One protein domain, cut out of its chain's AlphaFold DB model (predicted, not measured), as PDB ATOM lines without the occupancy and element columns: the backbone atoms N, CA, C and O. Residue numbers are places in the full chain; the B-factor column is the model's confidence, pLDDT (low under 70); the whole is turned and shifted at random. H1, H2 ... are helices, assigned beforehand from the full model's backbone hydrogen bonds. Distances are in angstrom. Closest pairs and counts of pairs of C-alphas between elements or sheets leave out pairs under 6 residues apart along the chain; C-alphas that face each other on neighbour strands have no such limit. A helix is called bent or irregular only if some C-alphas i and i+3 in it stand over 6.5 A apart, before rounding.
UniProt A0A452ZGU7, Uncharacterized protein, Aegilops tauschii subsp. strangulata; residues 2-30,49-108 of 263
ATOM      1  N   LEU A   2      14.255 -18.932  -7.839       77.50
ATOM      2  CA  LEU A   2      14.110 -19.179  -9.286       77.50
ATOM      3  C   LEU A   2      13.924 -17.903 -10.124       77.50
ATOM      4  O   LEU A   2      14.691 -17.691 -11.055       77.50
ATOM      5  N   LEU A   3      12.986 -17.025  -9.747       78.62
ATOM      6  CA  LEU A   3      12.730 -15.764 -10.464       78.62
ATOM      7  C   LEU A   3      13.963 -14.841 -10.496       78.62
ATOM      8  O   LEU A   3      14.288 -14.270 -11.529       78.62
ATOM      9  N   GLY A   4      14.727 -14.774  -9.404       76.94
ATOM     10  CA  GLY A   4      15.969 -14.000  -9.371       76.94
ATOM     11  C   GLY A   4      17.081 -14.571 -10.250       76.94
ATOM     12  O   GLY A   4      17.764 -13.828 -10.946       76.94
ATOM     13  N   VAL A   5      17.229 -15.901 -10.285       77.31
ATOM     14  CA  VAL A   5      18.172 -16.563 -11.203       77.31
ATOM     15  C   VAL A   5      17.738 -16.362 -12.658       77.31
ATOM     16  O   VAL A   5      18.585 -16.111 -13.514       77.31
ATOM     17  N   GLN A   6      16.432 -16.403 -12.944       79.69
ATOM     18  CA  GLN A   6      15.886 -16.076 -14.264       79.69
ATOM     19  C   GLN A   6      16.184 -14.623 -14.652       79.69
ATOM     20  O   GLN A   6      16.597 -14.381 -15.782       79.69
ATOM     21  N   ARG A   7      16.072 -13.670 -13.718       79.69
ATOM     22  CA  ARG A   7      16.406 -12.256 -13.952       79.69
ATOM     23  C   ARG A   7      17.898 -12.043 -14.217       79.69
ATOM     24  O   ARG A   7      18.254 -11.358 -15.172       79.69
ATOM     25  N   ALA A   8      18.772 -12.681 -13.436       78.69
ATOM     26  CA  ALA A   8      20.219 -12.664 -13.674       78.69
ATOM     27  C   ALA A   8      20.584 -13.293 -15.029       78.69
ATOM     28  O   ALA A   8      21.390 -12.744 -15.776       78.69
ATOM     29  N   THR A   9      19.926 -14.398 -15.383       78.38
ATOM     30  CA  THR A   9      20.082 -15.065 -16.684       78.38
ATOM     31  C   THR A   9      19.596 -14.184 -17.836       78.38
ATOM     32  O   THR A   9      20.239 -14.147 -18.881       78.38
ATOM     33  N   LYS A  10      18.499 -13.439 -17.650       79.94
ATOM     34  CA  LYS A  10      17.970 -12.489 -18.637       79.94
ATOM     35  C   LYS A  10      18.933 -11.324 -18.878       79.94
ATOM     36  O   LYS A  10      19.242 -11.058 -20.034       79.94
ATOM     37  N   CYS A  11      19.472 -10.714 -17.816       80.31
ATOM     38  CA  CYS A  11      20.494  -9.665 -17.927       80.31
ATOM     39  C   CYS A  11      21.697 -10.148 -18.739       80.31
ATOM     40  O   CYS A  11      22.135  -9.486 -19.678       80.31
ATOM     41  N   LEU A  12      22.198 -11.342 -18.406       76.94
ATOM     42  CA  LEU A  12      23.301 -11.955 -19.133       76.94
ATOM     43  C   LEU A  12      22.913 -12.137 -20.610       76.94
ATOM     44  O   LEU A  12      23.604 -11.612 -21.483       76.94
ATOM     45  N   LYS A  13      21.765 -12.766 -20.904       76.12
ATOM     46  CA  LYS A  13      21.247 -12.973 -22.272       76.12
ATOM     47  C   LYS A  13      21.186 -11.689 -23.105       76.12
ATOM     48  O   LYS A  13      21.573 -11.708 -24.271       76.12
ATOM     49  N   GLU A  14      20.743 -10.584 -22.515       79.50
ATOM     50  CA  GLU A  14      20.686  -9.277 -23.175       79.50
ATOM     51  C   GLU A  14      22.091  -8.724 -23.470       79.50
ATOM     52  O   GLU A  14      22.349  -8.296 -24.593       79.50
ATOM     53  N   GLN A  15      23.040  -8.817 -22.532       77.44
ATOM     54  CA  GLN A  15      24.421  -8.355 -22.755       77.44
ATOM     55  C   GLN A  15      25.148  -9.139 -23.854       77.44
ATOM     56  O   GLN A  15      25.866  -8.558 -24.661       77.44
ATOM     57  N   CYS A  16      24.896 -10.440 -23.958       72.75
ATOM     58  CA  CYS A  16      25.416 -11.273 -25.044       72.75
ATOM     59  C   CYS A  16      24.897 -10.864 -26.423       72.75
ATOM     60  O   CYS A  16      25.648 -10.907 -27.393       72.75
ATOM     61  N   SER A  17      23.638 -10.420 -26.515       72.31
ATOM     62  CA  SER A  17      23.083  -9.918 -27.778       72.31
ATOM     63  C   SER A  17      23.690  -8.582 -28.221       72.31
ATOM     64  O   SER A  17      23.646  -8.264 -29.405       72.31
ATOM     65  N   ILE A  18      24.261  -7.816 -27.284       73.81
ATOM     66  CA  ILE A  18      24.802  -6.471 -27.523       73.81
ATOM     67  C   ILE A  18      26.326  -6.504 -27.735       73.81
ATOM     68  O   ILE A  18      26.826  -5.815 -28.619       73.81
ATOM     69  N   SER A  19      27.054  -7.308 -26.952       64.69
ATOM     70  CA  SER A  19      28.527  -7.264 -26.854       64.69
ATOM     71  C   SER A  19      29.205  -8.645 -26.889       64.69
ATOM     72  O   SER A  19      30.395  -8.748 -26.597       64.69
ATOM     73  N   GLY A  20      28.472  -9.722 -27.193       61.06
ATOM     74  CA  GLY A  20      28.975 -11.089 -27.047       61.06
ATOM     75  C   GLY A  20      30.064 -11.480 -28.065       61.06
ATOM     76  O   GLY A  20      29.988 -11.085 -29.231       61.06
ATOM     77  N   PRO A  21      31.059 -12.304 -27.676       60.06
ATOM     78  CA  PRO A  21      32.019 -12.890 -28.614       60.06
ATOM     79  C   PRO A  21      31.324 -13.812 -29.645       60.06
ATOM     80  O   PRO A  21      30.234 -14.331 -29.367       60.06
ATOM     81  N   PRO A  22      31.939 -14.071 -30.821       54.62
ATOM     82  CA  PRO A  22      31.398 -15.005 -31.812       54.62
ATOM     83  C   PRO A  22      31.323 -16.415 -31.202       54.62
ATOM     84  O   PRO A  22      32.348 -17.053 -30.989       54.62
ATOM     85  N   GLY A  23      30.112 -16.869 -30.863       56.19
ATOM     86  CA  GLY A  23      29.866 -18.122 -30.124       56.19
ATOM     87  C   GLY A  23      28.942 -17.975 -28.906       56.19
ATOM     88  O   GLY A  23      28.592 -18.961 -28.264       56.19
ATOM     89  N   CYS A  24      28.500 -16.760 -28.574       62.34
ATOM     90  CA  CYS A  24      27.576 -16.560 -27.464       62.34
ATOM     91  C   CYS A  24      26.160 -17.094 -27.790       62.34
ATOM     92  O   CYS A  24      25.347 -16.436 -28.440       62.34
ATOM     93  N   ALA A  25      25.868 -18.328 -27.366       59.47
ATOM     94  CA  ALA A  25      24.586 -18.988 -27.601       59.47
ATOM     95  C   ALA A  25      23.536 -18.616 -26.537       59.47
ATOM     96  O   ALA A  25      23.829 -18.522 -25.345       59.47
ATOM     97  N   SER A  26      22.265 -18.511 -26.947       57.22
ATOM     98  CA  SER A  26      21.112 -18.197 -26.079       57.22
ATOM     99  C   SER A  26      20.678 -19.328 -25.122       57.22
ATOM    100  O   SER A  26      19.576 -19.279 -24.559       57.22
ATOM    101  N   GLY A  27      21.525 -20.352 -24.973       57.84
ATOM    102  CA  GLY A  27      21.282 -21.570 -24.207       57.84
ATOM    103  C   GLY A  27      21.407 -21.395 -22.686       57.84
ATOM    104  O   GLY A  27      21.760 -20.323 -22.196       57.84
ATOM    105  N   PRO A  28      21.100 -22.446 -21.906       54.41
ATOM    106  CA  PRO A  28      21.086 -22.372 -20.449       54.41
ATOM    107  C   PRO A  28      22.495 -22.187 -19.863       54.41
ATOM    108  O   PRO A  28      23.406 -22.972 -20.141       54.41
ATOM    109  N   LEU A  29      22.633 -21.180 -18.994       58.94
ATOM    110  CA  LEU A  29      23.793 -20.946 -18.129       58.94
ATOM    111  C   LEU A  29      23.822 -22.041 -17.048       58.94
ATOM    112  O   LEU A  29      23.141 -21.937 -16.030       58.94
ATOM    113  N   ALA A  30      24.545 -23.133 -17.286       54.75
ATOM    114  CA  ALA A  30      24.686 -24.222 -16.318       54.75
ATOM    115  C   ALA A  30      26.073 -24.222 -15.657       54.75
ATOM    116  O   ALA A  30      27.010 -23.595 -16.144       54.75
ATOM    117  N   ASP A  49      30.883 -22.592 -25.940       59.81
ATOM    118  CA  ASP A  49      29.884 -21.512 -25.961       59.81
ATOM    119  C   ASP A  49      29.418 -21.130 -24.542       59.81
ATOM    120  O   ASP A  49      29.079 -19.978 -24.264       59.81
ATOM    121  N   ARG A  50      29.424 -22.090 -23.604       63.16
ATOM    122  CA  ARG A  50      29.089 -21.868 -22.185       63.16
ATOM    123  C   ARG A  50      30.216 -21.202 -21.396       63.16
ATOM    124  O   ARG A  50      29.920 -20.398 -20.516       63.16
ATOM    125  N   LEU A  51      31.485 -21.512 -21.681       59.94
ATOM    126  CA  LEU A  51      32.632 -20.864 -21.031       59.94
ATOM    127  C   LEU A  51      32.828 -19.421 -21.510       59.94
ATOM    128  O   LEU A  51      33.304 -18.598 -20.729       59.94
ATOM    129  N   ALA A  52      32.415 -19.108 -22.744       62.41
ATOM    130  CA  ALA A  52      32.496 -17.763 -23.318       62.41
ATOM    131  C   ALA A  52      31.818 -16.697 -22.430       62.41
ATOM    132  O   ALA A  52      32.319 -15.581 -22.290       62.41
ATOM    133  N   TRP A  53      30.733 -17.076 -21.744       65.00
ATOM    134  CA  TRP A  53      30.033 -16.252 -20.754       65.00
ATOM    135  C   TRP A  53      30.865 -15.912 -19.518       65.00
ATOM    136  O   TRP A  53      30.770 -14.809 -18.984       65.00
ATOM    137  N   ALA A  54      31.653 -16.871 -19.026       61.38
ATOM    138  CA  ALA A  54      32.462 -16.696 -17.825       61.38
ATOM    139  C   ALA A  54      33.665 -15.773 -18.076       61.38
ATOM    140  O   ALA A  54      34.161 -15.146 -17.140       61.38
ATOM    141  N   THR A  55      34.116 -15.690 -19.331       64.19
ATOM    142  CA  THR A  55      35.283 -14.906 -19.749       64.19
ATOM    143  C   THR A  55      34.963 -13.461 -20.142       64.19
ATOM    144  O   THR A  55      35.881 -12.646 -20.192       64.19
ATOM    145  N   ASP A  56      33.695 -13.106 -20.382       70.56
ATOM    146  CA  ASP A  56      33.306 -11.730 -20.721       70.56
ATOM    147  C   ASP A  56      33.241 -10.825 -19.477       70.56
ATOM    148  O   ASP A  56      32.305 -10.860 -18.669       70.56
ATOM    149  N   ALA A  57      34.257  -9.973 -19.334       71.31
ATOM    150  CA  ALA A  57      34.370  -9.017 -18.240       71.31
ATOM    151  C   ALA A  57      33.251  -7.961 -18.250       71.31
ATOM    152  O   ALA A  57      32.852  -7.489 -17.180       71.31
ATOM    153  N   THR A  58      32.715  -7.605 -19.422       74.62
ATOM    154  CA  THR A  58      31.697  -6.555 -19.543       74.62
ATOM    155  C   THR A  58      30.347  -7.042 -19.017       74.62
ATOM    156  O   THR A  58      29.823  -6.438 -18.075       74.62
ATOM    157  N   ALA A  59      29.862  -8.200 -19.482       72.69
ATOM    158  CA  ALA A  59      28.637  -8.834 -18.993       72.69
ATOM    159  C   ALA A  59      28.692  -9.139 -17.486       72.69
ATOM    160  O   ALA A  59      27.736  -8.864 -16.751       72.69
ATOM    161  N   ARG A  60      29.839  -9.620 -16.977       74.56
ATOM    162  CA  ARG A  60      30.037  -9.841 -15.532       74.56
ATOM    163  C   ARG A  60      29.950  -8.538 -14.739       74.56
ATOM    164  O   ARG A  60      29.343  -8.510 -13.670       74.56
ATOM    165  N   SER A  61      30.536  -7.459 -15.255       75.56
ATOM    166  CA  SER A  61      30.564  -6.164 -14.566       75.56
ATOM    167  C   SER A  61      29.207  -5.452 -14.518       75.56
ATOM    168  O   SER A  61      28.990  -4.638 -13.620       75.56
ATOM    169  N   VAL A  62      28.319  -5.740 -15.476       77.44
ATOM    170  CA  VAL A  62      26.977  -5.150 -15.589       77.44
ATOM    171  C   VAL A  62      25.938  -5.982 -14.837       77.44
ATOM    172  O   VAL A  62      25.110  -5.415 -14.132       77.44
ATOM    173  N   CYS A  63      25.997  -7.315 -14.933       76.25
ATOM    174  CA  CYS A  63      24.965  -8.194 -14.375       76.25
ATOM    175  C   CYS A  63      25.314  -8.814 -13.013       76.25
ATOM    176  O   CYS A  63      24.406  -9.194 -12.277       76.25
ATOM    177  N   LEU A  64      26.604  -8.971 -12.679       77.31
ATOM    178  CA  LEU A  64      27.047  -9.743 -11.504       77.31
ATOM    179  C   LEU A  64      27.904  -8.947 -10.507       77.31
ATOM    180  O   LEU A  64      28.005  -9.356  -9.355       77.31
ATOM    181  N   ALA A  65      28.528  -7.836 -10.920       70.44
ATOM    182  CA  ALA A  65      29.403  -7.043 -10.048       70.44
ATOM    183  C   ALA A  65      28.667  -5.958  -9.247       70.44
ATOM    184  O   ALA A  65      29.022  -5.711  -8.098       70.44
ATOM    185  N   SER A  66      27.643  -5.318  -9.820       66.69
ATOM    186  CA  SER A  66      26.763  -4.411  -9.078       66.69
ATOM    187  C   SER A  66      25.321  -4.539  -9.555       66.69
ATOM    188  O   SER A  66      25.045  -4.583 -10.751       66.69
ATOM    189  N   GLY A  67      24.381  -4.584  -8.610       66.88
ATOM    190  CA  GLY A  67      22.947  -4.647  -8.909       66.88
ATOM    191  C   GLY A  67      22.341  -3.321  -9.382       66.88
ATOM    192  O   GLY A  67      21.125  -3.233  -9.485       66.88
ATOM    193  N   ASP A  68      23.162  -2.292  -9.619       72.56
ATOM    194  CA  ASP A  68      22.726  -0.933  -9.978       72.56
ATOM    195  C   ASP A  68      22.749  -0.666 -11.488       72.56
ATOM    196  O   ASP A  68      22.107   0.261 -11.968       72.56
ATOM    197  N   LYS A  69      23.493  -1.473 -12.254       75.38
ATOM    198  CA  LYS A  69      23.661  -1.283 -13.705       75.38
ATOM    199  C   LYS A  69      22.558  -1.943 -14.537       75.38
ATOM    200  O   LYS A  69      22.545  -1.802 -15.755       75.38
ATOM    201  N   TYR A  70      21.639  -2.656 -13.887       78.31
ATOM    202  CA  TYR A  70      20.514  -3.341 -14.515       78.31
ATOM    203  C   TYR A  70      19.266  -3.243 -13.636       78.31
ATOM    204  O   TYR A  70      19.360  -3.248 -12.408       78.31
ATOM    205  N   GLN A  71      18.083  -3.184 -14.253       78.12
ATOM    206  CA  GLN A  71      16.809  -3.090 -13.534       78.12
ATOM    207  C   GLN A  71      16.387  -4.450 -12.955       78.12
ATOM    208  O   GLN A  71      15.496  -5.133 -13.468       78.12
ATOM    209  N   PHE A  72      17.044  -4.854 -11.868       75.00
ATOM    210  CA  PHE A  72      16.691  -6.055 -11.108       75.00
ATOM    211  C   PHE A  72      15.436  -5.881 -10.238       75.00
ATOM    212  O   PHE A  72      14.815  -6.884  -9.877       75.00
ATOM    213  N   GLY A  73      15.066  -4.638  -9.900       78.62
ATOM    214  CA  GLY A  73      13.946  -4.324  -9.006       78.62
ATOM    215  C   GLY A  73      14.028  -5.108  -7.691       78.62
ATOM    216  O   GLY A  73      15.115  -5.338  -7.158       78.62
ATOM    217  N   ALA A  74      12.890  -5.645  -7.238       75.69
ATOM    218  CA  ALA A  74      12.774  -6.439  -6.006       75.69
ATOM    219  C   ALA A  74      13.750  -7.636  -5.891       75.69
ATOM    220  O   ALA A  74      13.949  -8.173  -4.798       75.69
ATOM    221  N   TYR A  75      14.385  -8.059  -6.990       79.12
ATOM    222  CA  TYR A  75      15.360  -9.150  -7.027       79.12
ATOM    223  C   TYR A  75      16.819  -8.684  -7.029       79.12
ATOM    224  O   TYR A  75      17.708  -9.510  -7.220       79.12
ATOM    225  N   LYS A  76      17.121  -7.408  -6.768       80.25
ATOM    226  CA  LYS A  76      18.503  -6.896  -6.687       80.25
ATOM    227  C   LYS A  76      19.405  -7.712  -5.755       80.25
ATOM    228  O   LYS A  76      20.552  -8.006  -6.088       80.25
ATOM    229  N   TRP A  77      18.868  -8.169  -4.622       78.00
ATOM    230  CA  TRP A  77      19.579  -9.034  -3.670       78.00
ATOM    231  C   TRP A  77      20.061 -10.360  -4.289       78.00
ATOM    232  O   TRP A  77      21.014 -10.966  -3.803       78.00
ATOM    233  N   THR A  78      19.438 -10.814  -5.381       76.94
ATOM    234  CA  THR A  78      19.802 -12.067  -6.057       76.94
ATOM    235  C   THR A  78      21.107 -11.973  -6.842       76.94
ATOM    236  O   THR A  78      21.715 -13.001  -7.123       76.94
ATOM    237  N   VAL A  79      21.624 -10.766  -7.089       77.12
ATOM    238  CA  VAL A  79      22.978 -10.580  -7.633       77.12
ATOM    239  C   VAL A  79      24.022 -11.135  -6.662       77.12
ATOM    240  O   VAL A  79      24.887 -11.905  -7.070       77.12
ATOM    241  N   MET A  80      23.881 -10.859  -5.358       72.88
ATOM    242  CA  MET A  80      24.757 -11.414  -4.316       72.88
ATOM    243  C   MET A  80      24.630 -12.940  -4.216       72.88
ATOM    244  O   MET A  80      25.605 -13.641  -3.972       72.88
ATOM    245  N   LEU A  81      23.436 -13.477  -4.466       74.75
ATOM    246  CA  LEU A  81      23.179 -14.917  -4.465       74.75
ATOM    247  C   LEU A  81      23.909 -15.653  -5.605       74.75
ATOM    248  O   LEU A  81      24.394 -16.769  -5.410       74.75
ATOM    249  N   VAL A  82      23.964 -15.045  -6.793       71.12
ATOM    250  CA  VAL A  82      24.598 -15.628  -7.987       71.12
ATOM    251  C   VAL A  82      26.107 -15.372  -8.002       71.12
ATOM    252  O   VAL A  82      26.868 -16.262  -8.380       71.12
ATOM    253  N   ALA A  83      26.549 -14.189  -7.568       71.94
ATOM    254  CA  ALA A  83      27.958 -13.796  -7.572       71.94
ATOM    255  C   ALA A  83      28.785 -14.484  -6.476       71.94
ATOM    256  O   ALA A  83      29.988 -14.684  -6.650       71.94
ATOM    257  N   ASN A  84      28.159 -14.857  -5.359       73.62
ATOM    258  CA  ASN A  84      28.856 -15.468  -4.239       73.62
ATOM    259  C   ASN A  84      29.105 -16.974  -4.466       73.62
ATOM    260  O   ASN A  84      28.304 -17.687  -5.076       73.62
ATOM    261  N   THR A  85      30.243 -17.479  -3.995       69.12
ATOM    262  CA  THR A  85      30.673 -18.873  -4.165       69.12
ATOM    263  C   THR A  85      30.300 -19.758  -2.979       69.12
ATOM    264  O   THR A  85      30.212 -20.978  -3.146       69.12
ATOM    265  N   SER A  86      30.027 -19.181  -1.804       78.81
ATOM    266  CA  SER A  86      29.751 -19.965  -0.603       78.81
ATOM    267  C   SER A  86      28.388 -20.673  -0.684       78.81
ATOM    268  O   SER A  86      27.384 -20.142  -1.168       78.81
ATOM    269  N   ARG A  87      28.340 -21.933  -0.229       77.69
ATOM    270  CA  ARG A  87      27.108 -22.745  -0.258       77.69
ATOM    271  C   ARG A  87      26.105 -22.308   0.808       77.69
ATOM    272  O   ARG A  87      24.903 -22.393   0.577       77.69
ATOM    273  N   LEU A  88      26.598 -21.847   1.958       80.50
ATOM    274  CA  LEU A  88      25.760 -21.435   3.084       80.50
ATOM    275  C   LEU A  88      25.009 -20.143   2.775       80.50
ATOM    276  O   LEU A  88      23.801 -20.086   2.980       80.50
ATOM    277  N   GLU A  89      25.677 -19.141   2.200       79.31
ATOM    278  CA  GLU A  89      25.013 -17.892   1.819       79.31
ATOM    279  C   GLU A  89      23.950 -18.147   0.743       79.31
ATOM    280  O   GLU A  89      22.847 -17.612   0.830       79.31
ATOM    281  N   LYS A  90      24.195 -19.079  -0.187       79.69
ATOM    282  CA  LYS A  90      23.185 -19.485  -1.179       79.69
ATOM    283  C   LYS A  90      21.899 -20.052  -0.579       79.69
ATOM    284  O   LYS A  90      20.840 -19.889  -1.184       79.69
ATOM    285  N   MET A  91      21.983 -20.689   0.586       82.56
ATOM    286  CA  MET A  91      20.819 -21.228   1.296       82.56
ATOM    287  C   MET A  91      20.188 -20.201   2.242       82.56
ATOM    288  O   MET A  91      18.965 -20.111   2.315       82.56
ATOM    289  N   LEU A  92      20.998 -19.402   2.940       85.81
ATOM    290  CA  LEU A  92      20.522 -18.458   3.955       85.81
ATOM    291  C   LEU A  92      19.908 -17.187   3.358       85.81
ATOM    292  O   LEU A  92      18.907 -16.706   3.883       85.81
ATOM    293  N   LEU A  93      20.447 -16.655   2.254       83.06
ATOM    294  CA  LEU A  93      19.938 -15.417   1.646       83.06
ATOM    295  C   LEU A  93      18.464 -15.508   1.205       83.06
ATOM    296  O   LEU A  93      17.701 -14.597   1.524       83.06
ATOM    297  N   PRO A  94      18.008 -16.577   0.519       84.19
ATOM    298  CA  PRO A  94      16.597 -16.718   0.160       84.19
ATOM    299  C   PRO A  94      15.676 -16.870   1.372       84.19
ATOM    300  O   PRO A  94      14.556 -16.365   1.340       84.19
ATOM    301  N   ILE A  95      16.139 -17.547   2.430       87.12
ATOM    302  CA  ILE A  95      15.390 -17.694   3.687       87.12
ATOM    303  C   ILE A  95      15.256 -16.333   4.364       87.12
ATOM    304  O   ILE A  95      14.156 -15.945   4.744       87.12
ATOM    305  N   PHE A  96      16.356 -15.586   4.463       86.19
ATOM    306  CA  PHE A  96      16.370 -14.240   5.022       86.19
ATOM    307  C   PHE A  96      15.422 -13.307   4.263       86.19
ATOM    308  O   PHE A  96      14.581 -12.656   4.878       86.19
ATOM    309  N   TRP A  97      15.486 -13.300   2.928       84.75
ATOM    310  CA  TRP A  97      14.563 -12.511   2.113       84.75
ATOM    311  C   TRP A  97      13.105 -12.943   2.315       84.75
ATOM    312  O   TRP A  97      12.239 -12.096   2.500       84.75
ATOM    313  N   GLY A  98      12.830 -14.252   2.344       86.75
ATOM    314  CA  GLY A  98      11.487 -14.775   2.598       86.75
ATOM    315  C   GLY A  98      10.940 -14.342   3.959       86.75
ATOM    316  O   GLY A  98       9.805 -13.881   4.039       86.75
ATOM    317  N   LEU A  99      11.756 -14.413   5.014       87.88
ATOM    318  CA  LEU A  99      11.390 -13.940   6.350       87.88
ATOM    319  C   LEU A  99      11.108 -12.433   6.359       87.88
ATOM    320  O   LEU A  99      10.106 -12.014   6.934       87.88
ATOM    321  N   MET A 100      11.939 -11.624   5.696       87.06
ATOM    322  CA  MET A 100      11.737 -10.173   5.582       87.06
ATOM    323  C   MET A 100      10.435  -9.829   4.844       87.06
ATOM    324  O   MET A 100       9.645  -9.020   5.327       87.06
ATOM    325  N   THR A 101      10.161 -10.483   3.712       85.56
ATOM    326  CA  THR A 101       8.937 -10.262   2.925       85.56
ATOM    327  C   THR A 101       7.686 -10.716   3.679       85.56
ATOM    328  O   THR A 101       6.692  -9.994   3.708       85.56
ATOM    329  N   LEU A 102       7.733 -11.870   4.356       87.25
ATOM    330  CA  LEU A 102       6.602 -12.386   5.137       87.25
ATOM    331  C   LEU A 102       6.316 -11.561   6.398       87.25
ATOM    332  O   LEU A 102       5.171 -11.488   6.833       87.25
ATOM    333  N   SER A 103       7.336 -10.928   6.980       85.69
ATOM    334  CA  SER A 103       7.197 -10.072   8.164       85.69
ATOM    335  C   SER A 103       6.818  -8.622   7.837       85.69
ATOM    336  O   SER A 103       6.743  -7.798   8.743       85.69
ATOM    337  N   THR A 104       6.504  -8.307   6.573       79.69
ATOM    338  CA  THR A 104       6.171  -6.948   6.089       79.69
ATOM    339  C   THR A 104       7.355  -5.962   6.131       79.69
ATOM    340  O   THR A 104       7.174  -4.764   5.943       79.69
ATOM    341  N   PHE A 105       8.589  -6.440   6.323       79.62
ATOM    342  CA  PHE A 105       9.812  -5.625   6.249       79.62
ATOM    343  C   PHE A 105      10.447  -5.609   4.845       79.62
ATOM    344  O   PHE A 105      11.529  -5.055   4.652       79.62
ATOM    345  N   GLY A 106       9.808  -6.246   3.861       69.81
ATOM    346  CA  GLY A 106      10.294  -6.309   2.484       69.81
ATOM    347  C   GLY A 106      10.263  -4.949   1.780       69.81
ATOM    348  O   GLY A 106       9.337  -4.163   1.962       69.81
ATOM    349  N   ASN A 107      11.268  -4.688   0.941       68.12
ATOM    350  CA  ASN A 107      11.323  -3.481   0.118       68.12
ATOM    351  C   ASN A 107      10.485  -3.672  -1.160       68.12
ATOM    352  O   ASN A 107      10.671  -4.663  -1.872       68.12
ATOM    353  N   LEU A 108       9.577  -2.736  -1.456       66.38
ATOM    354  CA  LEU A 108       8.759  -2.760  -2.673       66.38
ATOM    355  C   LEU A 108       9.467  -1.976  -3.778       66.38
ATOM    356  O   LEU A 108       9.179  -0.807  -4.018       66.38
TER     357      LEU A 108
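Overview. This is residues 2 to 30 and 49 to 108 of the 263 residues of an uncharacterized protein of Aegilops tauschii subsp. strangulata (UniProt A0A452ZGU7). An elongated, all-helix model has one long helix, H1, with two short helices, H3 and H4, packed on it one after the other along its length, and a second long helix, H5, which folds back from H4 as a helical hairpin and runs out to one far end of the whole. At the other end lie the short helix H2, near H1, and the loop of residues 20 to 30; at the H5 end, residues 99 to 104 stick out free. The printed part has 89 residues, 54 of them in five named helices in the order H1, H2, H3, H4, H5, with no named strand. It is only just compact, close to loose, with a radius of gyration of the C-alphas of 14.1 A and spans of 47 by 26 by 19 A.

Along the chain. H1, the longest helix by residues, holds residues 2 to 19, from C-alpha 2 at (14.110, -19.179, -9.286) to C-alpha 19 at (28.527, -7.264, -26.854), 25.7 A. H2 holds residues 49 to 55, H3 residues 57 to 63 and H4 residues 78 to 83. H5 holds residues 87 to 102, 23.6 A long, and ends with C-alpha 102 at (6.602, -12.386, 5.137). H5 is neither bent nor irregular, but only just: C-alphas 91 and 94 are 6.3 A apart.

Arrangement. H1 touches H4 with its residues 4 to 8 alone, the closest C-alphas being those of Gly 4 and Thr 78, 5.4 A apart. They run the same way at a steep tilt of 62 degrees. With its residues 8 to 16 alone H1 touches H3, closest at the C-alphas of Gln 15 and Ala 59, 5.7 A apart; they run opposite ways at a steep tilt of 42 degrees. H1 and H2 are near each other, with 5 pairs of C-alphas within 10 A. H2 and H3 are close but not clearly touching, with the closest C-alphas, those of Ala 54 and Arg 60, 7.6 A apart, and are about perpendicular at 90 degrees. H3 and H4 are close but not clearly touching, closest at the C-alphas of Cys 63 and Val 79, 7.4 A apart. H4 and H5 form the hairpin, opposite ways at a shallow tilt of 7 degrees; H5 touches H4 with residues 89 to 93 alone, closest at the C-alphas of Leu 81 and Lys 90, 5.6 A apart. H1 and H5 are apart. Helix packing is mostly crossed, only just: 1 of the 3 pairs that touch is at a shallow tilt. In H1, H3 and H4 every O i to N i+4 pair is within hydrogen-bond range; in H5 it is 10 of 12, and in H2 1 of 3, with 2 of 4 O i to N i+3 pairs within range.

Size, cuts and confidence. The two C-alphas farthest apart, those of Pro 22 and Ser 103, are 47.0 A apart. Residues 31 to 48 are cut out, and C-alphas 30 and 49 are 11.3 A apart across this cut, which lies in the link from H1 to H2. The links H2 to H3 and H4 to H5 are tight, and the link H3 to H4, residues 64 to 77, is long. The mean pLDDT of the printed part is 73.7; residues 19 to 30, 49 to 55, 66 to 67, 85 and 106 to 108 are under 70.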